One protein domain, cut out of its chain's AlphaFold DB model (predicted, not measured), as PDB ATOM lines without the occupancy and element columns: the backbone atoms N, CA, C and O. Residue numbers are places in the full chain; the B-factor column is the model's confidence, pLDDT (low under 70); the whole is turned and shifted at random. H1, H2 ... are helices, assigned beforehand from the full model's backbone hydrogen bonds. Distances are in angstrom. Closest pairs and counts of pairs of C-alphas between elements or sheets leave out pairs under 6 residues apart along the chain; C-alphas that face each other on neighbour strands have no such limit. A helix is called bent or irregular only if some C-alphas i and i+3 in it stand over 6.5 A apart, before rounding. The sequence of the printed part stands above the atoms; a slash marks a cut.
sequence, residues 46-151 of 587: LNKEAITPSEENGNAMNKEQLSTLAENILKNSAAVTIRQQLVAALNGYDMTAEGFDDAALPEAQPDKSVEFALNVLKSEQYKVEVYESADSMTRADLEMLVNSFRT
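This is residues 46 to 151 of the 587 residues of an uncharacterized protein of Oscillospiraceae bacterium (UniProt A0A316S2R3). Three helices, H2, H3 and H5, make the core, each touching the other two; H1 packs on H5 at one side, and the short H4 packs on the last part of H3. H2 and H3 form a hairpin whose long link swings away, so that residues 98 to 104 stick out, while residues 46 to 62, without a named element, lie towards the other end of the longest axis. The printed part has 106 residues with five named helices, H1 to H5 in order, and no named strand; the class is all helix. It is compact, with a radius of gyration of the C-alphas of 13.2 A and spans of 37 by 31 by 26 A.

Start at H3, residues 110 to 122, which with H5, residues 139 to 148, is a hub touching three helices. H3 touches H2, residues 79 to 90, closest at the C-alphas of Ala 89 and Ser 113, 4.8 A apart; this hairpin has a shallow tilt of 25 degrees, opposite ways. With residues 113 to 117 alone H3 touches H5, at a steep tilt of 58 degrees, and the closest C-alphas, of Val 114 and Arg 139, are 5.9 A apart. H2 touches H5 at Val 87 and Val 146, their closest C-alphas, 6.7 A apart, at a shallow tilt of 33 degrees, only just short of steep. With residues 118 to 122 alone H3 touches H4, residues 131 to 136, a second hairpin at 17 degrees; the closest C-alphas, of Lys 122 and Tyr 131, are 6.3 A apart. Further out, H1, residues 63 to 75, touches H5 with residues 66 to 70 alone; the closest C-alphas, of Ala 70 and Leu 145, are 6.6 A apart. H1 and H3 are apart. The helix packing is part aligned, part crossed: of five touching pairs three are at a shallow tilt. Each O i to N i+4 pair is within hydrogen-bond range in H1, H2 and H5, but 7 of 9 in H3 and 0 of 2 in H4, where 1 of 3 O i to N i+3 pairs is.

Find C-alpha 110 at (-23.506, -32.370, 15.846); from there H3 runs 19.1 A to C-alpha 122. It is irregular: C-alphas 111 and 114 are 7.7 A apart. H1 begins at C-alpha 63, (-3.834, -20.266, 9.742), and is 18.4 A long; H2 is 16.3 A long. H4, 10.4 A, is neither bent nor irregular, but only just: C-alphas 133 and 136 are 6.3 A apart. H5 runs 14.1 A to C-alpha 148 at (-3.626, -28.603, 18.031).

The two C-alphas farthest apart, of Gly 58 and Ala 103, are 39.5 A apart. The printed part has no cut, and the link from H2 to H3, 19 residues, is long. The mean pLDDT of the printed part is 79.8; it is under 70 at residues 53 to 60, 97 to 99, 127 and 129 to 134.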
ATOM      1  N   LEU A  46       0.931 -26.827  22.403       83.62
ATOM      2  CA  LEU A  46       0.491 -26.446  21.064       83.62
ATOM      3  C   LEU A  46       1.319 -27.171  20.012       83.62
ATOM      4  O   LEU A  46       2.517 -26.919  19.884       83.62
ATOM      5  N   ASN A  47       0.666 -27.992  19.201       82.69
ATOM      6  CA  ASN A  47       1.229 -28.457  17.949       82.69
ATOM      7  C   ASN A  47       0.774 -27.535  16.807       82.69
ATOM      8  O   ASN A  47      -0.302 -27.714  16.240       82.69
ATOM      9  N   LYS A  48       1.615 -26.556  16.452       75.88
ATOM     10  CA  LYS A  48       1.345 -25.629  15.338       75.88
ATOM     11  C   LYS A  48       1.306 -26.321  13.971       75.88
ATOM     12  O   LYS A  48       0.733 -25.772  13.036       75.88
ATOM     13  N   GLU A  49       1.904 -27.505  13.842       77.62
ATOM     14  CA  GLU A  49       1.898 -28.279  12.596       77.62
ATOM     15  C   GLU A  49       0.545 -28.954  12.347       77.62
ATOM     16  O   GLU A  49       0.182 -29.177  11.197       77.62
ATOM     17  N   ALA A  50      -0.236 -29.205  13.405       74.50
ATOM     18  CA  ALA A  50      -1.608 -29.702  13.291       74.50
ATOM     19  C   ALA A  50      -2.586 -28.646  12.738       74.50
ATOM     20  O   ALA A  50      -3.714 -28.983  12.388       74.50
ATOM     21  N   ILE A  51      -2.162 -27.378  12.661       77.44
ATOM     22  CA  ILE A  51      -2.934 -26.280  12.079       77.44
ATOM     23  C   ILE A  51      -2.553 -26.163  10.601       77.44
ATOM     24  O   ILE A  51      -1.568 -25.510  10.226       77.44
ATOM     25  N   THR A  52      -3.340 -26.812   9.753       73.50
ATOM     26  CA  THR A  52      -3.224 -26.727   8.295       73.50
ATOM     27  C   THR A  52      -4.212 -25.703   7.729       73.50
ATOM     28  O   THR A  52      -5.207 -25.398   8.379       73.50
ATOM     29  N   PRO A  53      -3.960 -25.127   6.541       61.88
ATOM     30  CA  PRO A  53      -4.947 -24.275   5.884       61.88
ATOM     31  C   PRO A  53      -6.216 -25.086   5.594       61.88
ATOM     32  O   PRO A  53      -6.126 -26.152   4.987       61.88
ATOM     33  N   SER A  54      -7.378 -24.595   6.026       55.59
ATOM     34  CA  SER A  54      -8.662 -25.142   5.589       55.59
ATOM     35  C   SER A  54      -8.942 -24.653   4.162       55.59
ATOM     36  O   SER A  54      -8.961 -23.447   3.918       55.59
ATOM     37  N   GLU A  55      -9.129 -25.567   3.205       54.84
ATOM     38  CA  GLU A  55      -9.534 -25.246   1.821       54.84
ATOM     39  C   GLU A  55     -11.068 -25.168   1.667       54.84
ATOM     40  O   GLU A  55     -11.608 -25.302   0.569       54.84
ATOM     41  N   GLU A  56     -11.808 -24.961   2.760       51.34
ATOM     42  CA  GLU A  56     -13.269 -24.980   2.731       51.34
ATOM     43  C   GLU A  56     -13.856 -23.588   2.406       51.34
ATOM     44  O   GLU A  56     -13.987 -22.712   3.258       51.34
ATOM     45  N   ASN A  57     -14.188 -23.384   1.124       50.38
ATOM     46  CA  ASN A  57     -15.158 -22.413   0.587       50.38
ATOM     47  C   ASN A  57     -15.247 -21.029   1.273       50.38
ATOM     48  O   ASN A  57     -16.334 -20.572   1.623       50.38
ATOM     49  N   GLY A  58     -14.124 -20.319   1.408       53.09
ATOM     50  CA  GLY A  58     -14.087 -18.858   1.600       53.09
ATOM     51  C   GLY A  58     -14.580 -18.302   2.944       53.09
ATOM     52  O   GLY A  58     -14.437 -17.104   3.162       53.09
ATOM     53  N   ASN A  59     -15.095 -19.147   3.841       60.00
ATOM     54  CA  ASN A  59     -15.619 -18.766   5.158       60.00
ATOM     55  C   ASN A  59     -14.850 -19.407   6.327       60.00
ATOM     56  O   ASN A  59     -15.335 -19.342   7.449       60.00
ATOM     57  N   ALA A  60     -13.691 -20.024   6.080       69.44
ATOM     58  CA  ALA A  60     -12.851 -20.635   7.110       69.44
ATOM     59  C   ALA A  60     -11.846 -19.643   7.713       69.44
ATOM     60  O   ALA A  60     -11.368 -18.724   7.038       69.44
ATOM     61  N   MET A  61     -11.485 -19.855   8.979       74.50
ATOM     62  CA  MET A  61     -10.406 -19.100   9.615       74.50
ATOM     63  C   MET A  61      -9.073 -19.353   8.907       74.50
ATOM     64  O   MET A  61      -8.729 -20.482   8.550       74.50
ATOM     65  N   ASN A  62      -8.261 -18.308   8.756       78.50
ATOM     66  CA  ASN A  62      -6.910 -18.483   8.241       78.50
ATOM     67  C   ASN A  62      -5.973 -19.087   9.313       78.50
ATOM     68  O   ASN A  62      -6.250 -19.078  10.517       78.50
ATOM     69  N   LYS A  63      -4.818 -19.602   8.871       80.06
ATOM     70  CA  LYS A  63      -3.834 -20.266   9.742       80.06
ATOM     71  C   LYS A  63      -3.357 -19.382  10.903       80.06
ATOM     72  O   LYS A  63      -3.149 -19.883  12.007       80.06
ATOM     73  N   GLU A  64      -3.157 -18.087  10.658       81.44
ATOM     74  CA  GLU A  64      -2.712 -17.141  11.688       81.44
ATOM     75  C   GLU A  64      -3.799 -16.913  12.735       81.44
ATOM     76  O   GLU A  64      -3.517 -17.053  13.919       81.44
ATOM     77  N   GLN A  65      -5.042 -16.670  12.315       82.06
ATOM     78  CA  GLN A  65      -6.194 -16.513  13.203       82.06
ATOM     79  C   GLN A  65      -6.362 -17.742  14.103       82.06
ATOM     80  O   GLN A  65      -6.534 -17.598  15.313       82.06
ATOM     81  N   LEU A  66      -6.241 -18.953  13.543       83.00
ATOM     82  CA  LEU A  66      -6.365 -20.192  14.314       83.00
ATOM     83  C   LEU A  66      -5.193 -20.402  15.277       83.00
ATOM     84  O   LEU A  66      -5.400 -20.811  16.418       83.00
ATOM     85  N   SER A  67      -3.972 -20.051  14.864       83.38
ATOM     86  CA  SER A  67      -2.799 -20.084  15.744       83.38
ATOM     87  C   SER A  67      -2.896 -19.059  16.875       83.38
ATOM     88  O   SER A  67      -2.537 -19.377  18.007       83.38
ATOM     89  N   THR A  68      -3.365 -17.840  16.604       85.06
ATOM     90  CA  THR A  68      -3.521 -16.790  17.620       85.06
ATOM     91  C   THR A  68      -4.609 -17.159  18.622       85.06
ATOM     92  O   THR A  68      -4.383 -17.060  19.829       85.06
ATOM     93  N   LEU A  69      -5.757 -17.655  18.146       85.50
ATOM     94  CA  LEU A  69      -6.799 -18.200  19.015       85.50
ATOM     95  C   LEU A  69      -6.233 -19.324  19.886       85.50
ATOM     96  O   LEU A  69      -6.449 -19.337  21.101       85.50
ATOM     97  N   ALA A  70      -5.445 -20.222  19.285       86.75
ATOM     98  CA  ALA A  70      -4.886 -21.345  20.008       86.75
ATOM     99  C   ALA A  70      -3.929 -20.906  21.136       86.75
ATOM    100  O   ALA A  70      -4.013 -21.363  22.278       86.75
ATOM    101  N   GLU A  71      -3.036 -19.963  20.839       86.94
ATOM    102  CA  GLU A  71      -2.114 -19.387  21.820       86.94
ATOM    103  C   GLU A  71      -2.837 -18.660  22.957       86.94
ATOM    104  O   GLU A  71      -2.412 -18.750  24.110       86.94
ATOM    105  N   ASN A  72      -3.934 -17.965  22.664       85.38
ATOM    106  CA  ASN A  72      -4.693 -17.242  23.680       85.38
ATOM    107  C   ASN A  72      -5.447 -18.179  24.621       85.38
ATOM    108  O   ASN A  72      -5.457 -17.943  25.829       85.38
ATOM    109  N   ILE A  73      -5.993 -19.283  24.102       87.44
ATOM    110  CA  ILE A  73      -6.559 -20.343  24.944       87.44
ATOM    111  C   ILE A  73      -5.475 -20.915  25.867       87.44
ATOM    112  O   ILE A  73      -5.737 -21.100  27.049       87.44
ATOM    113  N   LEU A  74      -4.247 -21.138  25.383       86.19
ATOM    114  CA  LEU A  74      -3.155 -21.674  26.214       86.19
ATOM    115  C   LEU A  74      -2.619 -20.704  27.264       86.19
ATOM    116  O   LEU A  74      -2.178 -21.146  28.323       86.19
ATOM    117  N   LYS A  75      -2.641 -19.397  26.991       86.06
ATOM    118  CA  LYS A  75      -2.294 -18.370  27.987       86.06
ATOM    119  C   LYS A  75      -3.335 -18.279  29.106       86.06
ATOM    120  O   LYS A  75      -3.052 -17.696  30.151       86.06
ATOM    121  N   ASN A  76      -4.525 -18.843  28.899       85.12
ATOM    122  CA  ASN A  76      -5.593 -18.850  29.879       85.12
ATOM    123  C   ASN A  76      -5.337 -19.867  31.002       85.12
ATOM    124  O   ASN A  76      -4.969 -21.014  30.750       85.12
ATOM    125  N   SER A  77      -5.622 -19.493  32.249       80.56
ATOM    126  CA  SER A  77      -5.526 -20.417  33.387       80.56
ATOM    127  C   SER A  77      -6.518 -21.586  33.304       80.56
ATOM    128  O   SER A  77      -6.263 -22.638  33.886       80.56
ATOM    129  N   ALA A  78      -7.616 -21.433  32.558       83.50
ATOM    130  CA  ALA A  78      -8.642 -22.447  32.334       83.50
ATOM    131  C   ALA A  78      -8.480 -23.208  31.001       83.50
ATOM    132  O   ALA A  78      -9.423 -23.867  30.566       83.50
ATOM    133  N   ALA A  79      -7.308 -23.159  30.352       84.50
ATOM    134  CA  ALA A  79      -7.062 -23.781  29.041       84.50
ATOM    135  C   ALA A  79      -7.548 -25.242  28.938       84.50
ATOM    136  O   ALA A  79      -8.154 -25.638  27.943       84.50
ATOM    137  N   VAL A  80      -7.311 -26.046  29.983       82.94
ATOM    138  CA  VAL A  80      -7.738 -27.455  30.049       82.94
ATOM    139  C   VAL A  80      -9.262 -27.570  30.017       82.94
ATOM    140  O   VAL A  80      -9.795 -28.357  29.237       82.94
ATOM    141  N   THR A  81      -9.962 -26.765  30.817       85.00
ATOM    142  CA  THR A  81     -11.429 -26.743  30.892       85.00
ATOM    143  C   THR A  81     -12.048 -26.242  29.593       85.00
ATOM    144  O   THR A  81     -12.951 -26.890  29.068       85.00
ATOM    145  N   ILE A  82     -11.518 -25.153  29.024       88.12
ATOM    146  CA  ILE A  82     -11.956 -24.622  27.725       88.12
ATOM    147  C   ILE A  82     -11.850 -25.723  26.674       88.12
ATOM    148  O   ILE A  82     -12.805 -26.014  25.963       88.12
ATOM    149  N   ARG A  83     -10.712 -26.419  26.624       88.81
ATOM    150  CA  ARG A  83     -10.530 -27.530  25.696       88.81
ATOM    151  C   ARG A  83     -11.529 -28.665  25.927       88.81
ATOM    152  O   ARG A  83     -12.037 -29.205  24.949       88.81
ATOM    153  N   GLN A  84     -11.801 -29.056  27.175       88.50
ATOM    154  CA  GLN A  84     -12.797 -30.098  27.477       88.50
ATOM    155  C   GLN A  84     -14.167 -29.708  26.918       88.50
ATOM    156  O   GLN A  84     -14.826 -30.531  26.286       88.50
ATOM    157  N   GLN A  85     -14.551 -28.442  27.074       88.81
ATOM    158  CA  GLN A  85     -15.805 -27.922  26.543       88.81
ATOM    159  C   GLN A  85     -15.814 -27.833  25.013       88.81
ATOM    160  O   GLN A  85     -16.817 -28.176  24.401       88.81
ATOM    161  N   LEU A  86     -14.697 -27.473  24.372       90.50
ATOM    162  CA  LEU A  86     -14.578 -27.505  22.907       90.50
ATOM    163  C   LEU A  86     -14.674 -28.933  22.345       90.50
ATOM    164  O   LEU A  86     -15.281 -29.147  21.299       90.50
ATOM    165  N   VAL A  87     -14.102 -29.925  23.038       90.81
ATOM    166  CA  VAL A  87     -14.255 -31.343  22.669       90.81
ATOM    167  C   VAL A  87     -15.711 -31.784  22.825       90.81
ATOM    168  O   VAL A  87     -16.236 -32.462  21.945       90.81
ATOM    169  N   ALA A  88     -16.376 -31.386  23.909       90.25
ATOM    170  CA  ALA A  88     -17.792 -31.670  24.111       90.25
ATOM    171  C   ALA A  88     -18.674 -31.020  23.031       90.25
ATOM    172  O   ALA A  88     -19.532 -31.693  22.460       90.25
ATOM    173  N   ALA A  89     -18.388 -29.770  22.662       90.62
ATOM    174  CA  ALA A  89     -19.048 -29.082  21.559       90.62
ATOM    175  C   ALA A  89     -18.841 -29.816  20.225       90.62
ATOM    176  O   ALA A  89     -19.807 -30.061  19.504       90.62
ATOM    177  N   LEU A  90     -17.619 -30.274  19.920       91.00
ATOM    178  CA  LEU A  90     -17.343 -31.122  18.745       91.00
ATOM    179  C   LEU A  90     -18.156 -32.418  18.725       91.00
ATOM    180  O   LEU A  90     -18.557 -32.881  17.653       91.00
ATOM    181  N   ASN A  91     -18.399 -32.987  19.902       90.31
ATOM    182  CA  ASN A  91     -19.237 -34.167  20.078       90.31
ATOM    183  C   ASN A  91     -20.744 -33.841  20.040       90.31
ATOM    184  O   ASN A  91     -21.551 -34.764  20.081       90.31
ATOM    185  N   GLY A  92     -21.127 -32.566  19.913       89.19
ATOM    186  CA  GLY A  92     -22.513 -32.108  19.777       89.19
ATOM    187  C   GLY A  92     -23.204 -31.767  21.099       89.19
ATOM    188  O   GLY A  92     -24.429 -31.688  21.126       89.19
ATOM    189  N   TYR A  93     -22.454 -31.583  22.186       89.44
ATOM    190  CA  TYR A  93     -23.001 -31.235  23.498       89.44
ATOM    191  C   TYR A  93     -22.800 -29.753  23.809       89.44
ATOM    192  O   TYR A  93     -21.685 -29.236  23.712       89.44
ATOM    193  N   ASP A  94     -23.870 -29.089  24.241       86.00
ATOM    194  CA  ASP A  94     -23.793 -27.730  24.767       86.00
ATOM    195  C   ASP A  94     -23.439 -27.761  26.259       86.00
ATOM    196  O   ASP A  94     -24.250 -28.131  27.105       86.00
ATOM    197  N   MET A  95     -22.203 -27.374  26.573       78.94
ATOM    198  CA  MET A  95     -21.698 -27.288  27.948       78.94
ATOM    199  C   MET A  95     -22.015 -25.942  28.618       78.94
ATOM    200  O   MET A  95     -21.692 -25.761  29.791       78.94
ATOM    201  N   THR A  96     -22.573 -24.983  27.871       73.31
ATOM    202  CA  THR A  96     -22.891 -23.627  28.350       73.31
ATOM    203  C   THR A  96     -24.347 -23.469  28.776       73.31
ATOM    204  O   THR A  96     -24.683 -22.486  29.435       73.31
ATOM    205  N   ALA A  97     -25.201 -24.439  28.444       65.25
ATOM    206  CA  ALA A  97     -26.606 -24.435  28.818       65.25
ATOM    207  C   ALA A  97     -26.798 -24.555  30.343       65.25
ATOM    208  O   ALA A  97     -26.214 -25.421  31.003       65.25
ATOM    209  N   GLU A  98     -27.663 -23.705  30.907       58.81
ATOM    210  CA  GLU A  98     -28.123 -23.842  32.290       58.81
ATOM    211  C   GLU A  98     -28.793 -25.216  32.471       58.81
ATOM    212  O   GLU A  98     -29.782 -25.527  31.810       58.81
ATOM    213  N   GLY A  99     -28.243 -26.055  33.356       57.75
ATOM    214  CA  GLY A  99     -28.750 -27.410  33.610       57.75
ATOM    215  C   GLY A  99     -27.969 -28.556  32.953       57.75
ATOM    216  O   GLY A  99     -28.492 -29.666  32.907       57.75
ATOM    217  N   PHE A 100     -26.740 -28.329  32.469       72.50
ATOM    218  CA  PHE A 100     -25.868 -29.416  32.005       72.50
ATOM    219  C   PHE A 100     -25.620 -30.458  33.117       72.50
ATOM    220  O   PHE A 100     -24.928 -30.185  34.101       72.50
ATOM    221  N   ASP A 101     -26.176 -31.658  32.939       75.19
ATOM    222  CA  ASP A 101     -25.971 -32.818  33.807       75.19
ATOM    223  C   ASP A 101     -25.093 -33.861  33.093       75.19
ATOM    224  O   ASP A 101     -25.550 -34.589  32.211       75.19
ATOM    225  N   ASP A 102     -23.820 -33.960  33.488       77.19
ATOM    226  CA  ASP A 102     -22.872 -34.932  32.911       77.19
ATOM    227  C   ASP A 102     -23.268 -36.395  33.205       77.19
ATOM    228  O   ASP A 102     -22.812 -37.327  32.534       77.19
ATOM    229  N   ALA A 103     -24.139 -36.625  34.197       74.94
ATOM    230  CA  ALA A 103     -24.674 -37.949  34.487       74.94
ATOM    231  C   ALA A 103     -25.785 -38.362  33.508       74.94
ATOM    232  O   ALA A 103     -25.933 -39.559  33.245       74.94
ATOM    233  N   ALA A 104     -26.516 -37.393  32.949       80.38
ATOM    234  CA  ALA A 104     -27.659 -37.584  32.062       80.38
ATOM    235  C   ALA A 104     -27.507 -36.731  30.792       80.38
ATOM    236  O   ALA A 104     -28.223 -35.751  30.584       80.38
ATOM    237  N   LEU A 105     -26.558 -37.128  29.936       81.06
ATOM    238  CA  LEU A 105     -26.255 -36.405  28.702       81.06
ATOM    239  C   LEU A 105     -27.503 -36.266  27.805       81.06
ATOM    240  O   LEU A 105     -28.157 -37.276  27.521       81.06
ATOM    241  N   PRO A 106     -27.821 -35.048  27.324       81.00
ATOM    242  CA  PRO A 106     -28.885 -34.840  26.349       81.00
ATOM    243  C   PRO A 106     -28.513 -35.454  24.991       81.00
ATOM    244  O   PRO A 106     -27.371 -35.838  24.756       81.00
ATOM    245  N   GLU A 107     -29.469 -35.540  24.068       85.56
ATOM    246  CA  GLU A 107     -29.186 -36.012  22.710       85.56
ATOM    247  C   GLU A 107     -28.205 -35.065  21.994       85.56
ATOM    248  O   GLU A 107     -28.409 -33.849  21.965       85.56
ATOM    249  N   ALA A 108     -27.128 -35.626  21.436       86.44
ATOM    250  CA  ALA A 108     -26.073 -34.858  20.784       86.44
ATOM    251  C   ALA A 108     -26.569 -34.192  19.488       86.44
ATOM    252  O   ALA A 108     -27.157 -34.849  18.629       86.44
ATOM    253  N   GLN A 109     -26.266 -32.902  19.320       89.31
ATOM    254  CA  GLN A 109     -26.609 -32.088  18.145       89.31
ATOM    255  C   GLN A 109     -25.326 -31.701  17.384       89.31
ATOM    256  O   GLN A 109     -24.755 -30.633  17.619       89.31
ATOM    257  N   PRO A 110     -24.796 -32.581  16.510       87.44
ATOM    258  CA  PRO A 110     -23.506 -32.370  15.846       87.44
ATOM    259  C   PRO A 110     -23.521 -31.210  14.837       87.44
ATOM    260  O   PRO A 110     -22.482 -30.629  14.534       87.44
ATOM    261  N   ASP A 111     -24.685 -30.850  14.310       88.88
ATOM    262  CA  ASP A 111     -24.880 -29.694  13.436       88.88
ATOM    263  C   ASP A 111     -24.586 -28.365  14.151       88.88
ATOM    264  O   ASP A 111     -24.080 -27.430  13.530       88.88
ATOM    265  N   LYS A 112     -24.795 -28.311  15.470       89.00
ATOM    266  CA  LYS A 112     -24.555 -27.123  16.302       89.00
ATOM    267  C   LYS A 112     -23.186 -27.087  16.977       89.00
ATOM    268  O   LYS A 112     -22.915 -26.190  17.768       89.00
ATOM    269  N   SER A 113     -22.282 -28.013  16.652       89.06
ATOM    270  CA  SER A 113     -20.954 -28.088  17.282       89.06
ATOM    271  C   SER A 113     -20.167 -26.776  17.237       89.06
ATOM    272  O   SER A 113     -19.507 -26.421  18.212       89.06
ATOM    273  N   VAL A 114     -20.235 -26.054  16.114       88.69
ATOM    274  CA  VAL A 114     -19.570 -24.753  15.966       88.69
ATOM    275  C   VAL A 114     -20.247 -23.706  16.843       88.69
ATOM    276  O   VAL A 114     -19.560 -23.011  17.577       88.69
ATOM    277  N   GLU A 115     -21.578 -23.629  16.823       89.19
ATOM    278  CA  GLU A 115     -22.353 -22.695  17.647       89.19
ATOM    279  C   GLU A 115     -22.047 -22.881  19.139       89.19
ATOM    280  O   GLU A 115     -21.693 -21.926  19.828       89.19
ATOM    281  N   PHE A 116     -22.065 -24.124  19.622       90.12
ATOM    282  CA  PHE A 116     -21.735 -24.443  21.012       90.12
ATOM    283  C   PHE A 116     -20.284 -24.097  21.357       90.12
ATOM    284  O   PHE A 116     -20.013 -23.536  22.419       90.12
ATOM    285  N   ALA A 117     -19.338 -24.369  20.456       88.69
ATOM    286  CA  ALA A 117     -17.944 -23.986  20.657       88.69
ATOM    287  C   ALA A 117     -17.766 -22.462  20.696       88.69
ATOM    288  O   ALA A 117     -16.988 -21.956  21.504       88.69
ATOM    289  N   LEU A 118     -18.506 -21.720  19.868       87.31
ATOM    290  CA  LEU A 118     -18.503 -20.262  19.894       87.31
ATOM    291  C   LEU A 118     -19.085 -19.722  21.194       87.31
ATOM    292  O   LEU A 118     -18.500 -18.800  21.749       87.31
ATOM    293  N   ASN A 119     -20.156 -20.313  21.721       87.25
ATOM    294  CA  ASN A 119     -20.719 -19.924  23.016       87.25
ATOM    295  C   ASN A 119     -19.708 -20.126  24.155       87.25
ATOM    296  O   ASN A 119     -19.536 -19.238  24.990       87.25
ATOM    297  N   VAL A 120     -18.970 -21.244  24.146       86.44
ATOM    298  CA  VAL A 120     -17.867 -21.494  25.089       86.44
ATOM    299  C   VAL A 120     -16.799 -20.412  24.965       86.44
ATOM    300  O   VAL A 120     -16.438 -19.781  25.962       86.44
ATOM    301  N   LEU A 121     -16.306 -20.176  23.744       85.75
ATOM    302  CA  LEU A 121     -15.235 -19.215  23.498       85.75
ATOM    303  C   LEU A 121     -15.650 -17.797  23.862       85.75
ATOM    304  O   LEU A 121     -14.810 -17.114  24.428       85.75
ATOM    305  N   LYS A 122     -16.905 -17.408  23.577       84.75
ATOM    306  CA  LYS A 122     -17.539 -16.099  23.838       84.75
ATOM    307  C   LYS A 122     -17.957 -15.871  25.287       84.75
ATOM    308  O   LYS A 122     -18.303 -14.746  25.641       84.75
ATOM    309  N   SER A 123     -17.933 -16.906  26.122       81.00
ATOM    310  CA  SER A 123     -18.365 -16.778  27.511       81.00
ATOM    311  C   SER A 123     -17.498 -15.774  28.283       81.00
ATOM    312  O   SER A 123     -16.262 -15.788  28.230       81.00
ATOM    313  N   GLU A 124     -18.148 -14.917  29.078       76.25
ATOM    314  CA  GLU A 124     -17.453 -13.946  29.937       76.25
ATOM    315  C   GLU A 124     -16.527 -14.618  30.966       76.25
ATOM    316  O   GLU A 124     -15.604 -13.990  31.492       76.25
ATOM    317  N   GLN A 125     -16.758 -15.907  31.230       73.06
ATOM    318  CA  GLN A 125     -15.979 -16.726  32.146       73.06
ATOM    319  C   GLN A 125     -14.520 -16.882  31.698       73.06
ATOM    320  O   GLN A 125     -13.627 -16.860  32.549       73.06
ATOM    321  N   TYR A 126     -14.262 -17.025  30.393       74.12
ATOM    322  CA  TYR A 126     -12.929 -17.370  29.890       74.12
ATOM    323  C   TYR A 126     -12.148 -16.199  29.294       74.12
ATOM    324  O   TYR A 126     -10.933 -16.315  29.193       74.12
ATOM    325  N   LYS A 127     -12.759 -15.048  28.979       69.69
ATOM    326  CA  LYS A 127     -12.032 -13.818  28.576       69.69
ATOM    327  C   LYS A 127     -10.975 -14.037  27.464       69.69
ATOM    328  O   LYS A 127      -9.858 -13.537  27.570       69.69
ATOM    329  N   VAL A 128     -11.295 -14.797  26.414       76.38
ATOM    330  CA  VAL A 128     -10.365 -15.117  25.310       76.38
ATOM    331  C   VAL A 128     -10.287 -13.951  24.311       76.38
ATOM    332  O   VAL A 128     -11.212 -13.735  23.548       76.38
ATOM    333  N   GLU A 129      -9.175 -13.210  24.268       64.31
ATOM    334  CA  GLU A 129      -9.037 -11.879  23.623       64.31
ATOM    335  C   GLU A 129      -9.308 -11.752  22.098       64.31
ATOM    336  O   GLU A 129      -9.202 -10.652  21.566       64.31
ATOM    337  N   VAL A 130      -9.670 -12.811  21.361       64.50
ATOM    338  CA  VAL A 130      -9.837 -12.760  19.885       64.50
ATOM    339  C   VAL A 130     -11.202 -13.313  19.473       64.50
ATOM    340  O   VAL A 130     -11.324 -14.250  18.691       64.50
ATOM    341  N   TYR A 131     -12.253 -12.736  20.051       62.28
ATOM    342  CA  TYR A 131     -13.640 -13.136  19.805       62.28
ATOM    343  C   TYR A 131     -14.104 -12.887  18.361       62.28
ATOM    344  O   TYR A 131     -14.903 -13.663  17.844       62.28
ATOM    345  N   GLU A 132     -13.582 -11.852  17.692       59.72
ATOM    346  CA  GLU A 132     -14.010 -11.450  16.340       59.72
ATOM    347  C   GLU A 132     -13.580 -12.434  15.240       59.72
ATOM    348  O   GLU A 132     -14.250 -12.544  14.218       59.72
ATOM    349  N   SER A 133     -12.487 -13.183  15.426       60.44
ATOM    350  CA  SER A 133     -12.040 -14.149  14.412       60.44
ATOM    351  C   SER A 133     -12.776 -15.486  14.484       60.44
ATOM    352  O   SER A 133     -12.617 -16.300  13.585       60.44
ATOM    353  N   ALA A 134     -13.534 -15.742  15.554       63.34
ATOM    354  CA  ALA A 134     -14.228 -17.010  15.752       63.34
ATOM    355  C   ALA A 134     -15.544 -17.086  14.949       63.34
ATOM    356  O   ALA A 134     -16.014 -18.175  14.645       63.34
ATOM    357  N   ASP A 135     -16.116 -15.953  14.526       70.31
ATOM    358  CA  ASP A 135     -17.380 -15.909  13.770       70.31
ATOM    359  C   ASP A 135     -17.309 -16.574  12.384       70.31
ATOM    360  O   ASP A 135     -18.338 -16.943  11.821       70.31
ATOM    361  N   SER A 136     -16.100 -16.779  11.855       72.88
ATOM    362  CA  SER A 136     -15.828 -17.534  10.626       72.88
ATOM    363  C   SER A 136     -15.263 -18.936  10.904       72.88
ATOM    364  O   SER A 136     -14.535 -19.488  10.085       72.88
ATOM    365  N   MET A 137     -15.486 -19.502  12.091       82.75
ATOM    366  CA  MET A 137     -14.988 -20.837  12.423       82.75
ATOM    367  C   MET A 137     -15.864 -21.907  11.761       82.75
ATOM    368  O   MET A 137     -17.074 -21.951  11.967       82.75
ATOM    369  N   THR A 138     -15.253 -22.808  10.999       87.38
ATOM    370  CA  THR A 138     -15.921 -24.011  10.476       87.38
ATOM    371  C   THR A 138     -15.782 -25.193  11.440       87.38
ATOM    372  O   THR A 138     -15.001 -25.167  12.396       87.38
ATOM    373  N   ARG A 139     -16.516 -26.287  11.191       85.06
ATOM    374  CA  ARG A 139     -16.334 -27.535  11.956       85.06
ATOM    375  C   ARG A 139     -14.915 -28.092  11.781       85.06
ATOM    376  O   ARG A 139     -14.332 -28.553  12.759       85.06
ATOM    377  N   ALA A 140     -14.354 -28.006  10.573       86.31
ATOM    378  CA  ALA A 140     -12.977 -28.407  10.293       86.31
ATOM    379  C   ALA A 140     -11.965 -27.558  11.083       86.31
ATOM    380  O   ALA A 140     -11.043 -28.105  11.689       86.31
ATOM    381  N   ASP A 141     -12.182 -26.241  11.160       86.69
ATOM    382  CA  ASP A 141     -11.359 -25.335  11.973       86.69
ATOM    383  C   ASP A 141     -11.407 -25.708  13.457       86.69
ATOM    384  O   ASP A 141     -10.370 -25.787  14.118       86.69
ATOM    385  N   LEU A 142     -12.597 -26.015  13.978       87.81
ATOM    386  CA  LEU A 142     -12.772 -26.458  15.358       87.81
ATOM    387  C   LEU A 142     -12.057 -27.794  15.632       87.81
ATOM    388  O   LEU A 142     -11.418 -27.955  16.675       87.81
ATOM    389  N   GLU A 143     -12.117 -28.748  14.700       88.38
ATOM    390  CA  GLU A 143     -11.383 -30.013  14.808       88.38
ATOM    391  C   GLU A 143      -9.866 -29.794  14.810       88.38
ATOM    392  O   GLU A 143      -9.170 -30.360  15.659       88.38
ATOM    393  N   MET A 144      -9.348 -28.939  13.922       86.50
ATOM    394  CA  MET A 144      -7.930 -28.564  13.899       86.50
ATOM    395  C   MET A 144      -7.509 -27.868  15.192       86.50
ATOM    396  O   MET A 144      -6.486 -28.228  15.776       86.50
ATOM    397  N   LEU A 145      -8.316 -26.928  15.688       87.75
ATOM    398  CA  LEU A 145      -8.066 -26.213  16.937       87.75
ATOM    399  C   LEU A 145      -7.956 -27.191  18.110       87.75
ATOM    400  O   LEU A 145      -6.956 -27.189  18.827       87.75
ATOM    401  N   VAL A 146      -8.930 -28.086  18.278       88.81
ATOM    402  CA  VAL A 146      -8.916 -29.087  19.356       88.81
ATOM    403  C   VAL A 146      -7.744 -30.063  19.214       88.81
ATOM    404  O   VAL A 146      -7.113 -30.425  20.215       88.81
ATOM    405  N   ASN A 147      -7.416 -30.475  17.988       87.25
ATOM    406  CA  ASN A 147      -6.291 -31.370  17.713       87.25
ATOM    407  C   ASN A 147      -4.925 -30.700  17.902       87.25
ATOM    408  O   ASN A 147      -3.956 -31.397  18.204       87.25
ATOM    409  N   SER A 148      -4.849 -29.372  17.784       86.00
ATOM    410  CA  SER A 148      -3.626 -28.603  18.031       86.00
ATOM    411  C   SER A 148      -3.219 -28.607  19.507       86.00
ATOM    412  O   SER A 148      -2.033 -28.520  19.816       86.00
ATOM    413  N   PHE A 149      -4.176 -28.785  20.421       85.00
ATOM    414  CA  PHE A 149      -3.924 -28.910  21.852       85.00
ATOM    415  C   PHE A 149      -3.873 -30.373  22.251       85.00
ATOM    416  O   PHE A 149      -4.890 -30.946  22.623       85.00
ATOM    417  N   ARG A 150      -2.724 -31.025  22.210       82.56
ATOM    418  CA  ARG A 150      -2.621 -32.379  22.767       82.56
ATOM    419  C   ARG A 150      -1.409 -32.469  23.653       82.56
ATOM    420  O   ARG A 150      -0.451 -31.722  23.479       82.56
ATOM    421  N   THR A 151      -1.468 -33.389  24.601       84.19
ATOM    422  CA  THR A 151      -0.341 -33.698  25.468       84.19
ATOM    423  C   THR A 151       0.157 -35.089  25.116       84.19
ATOM    424  O   THR A 151      -0.617 -36.047  25.080       84.19
TER     425      THR A 151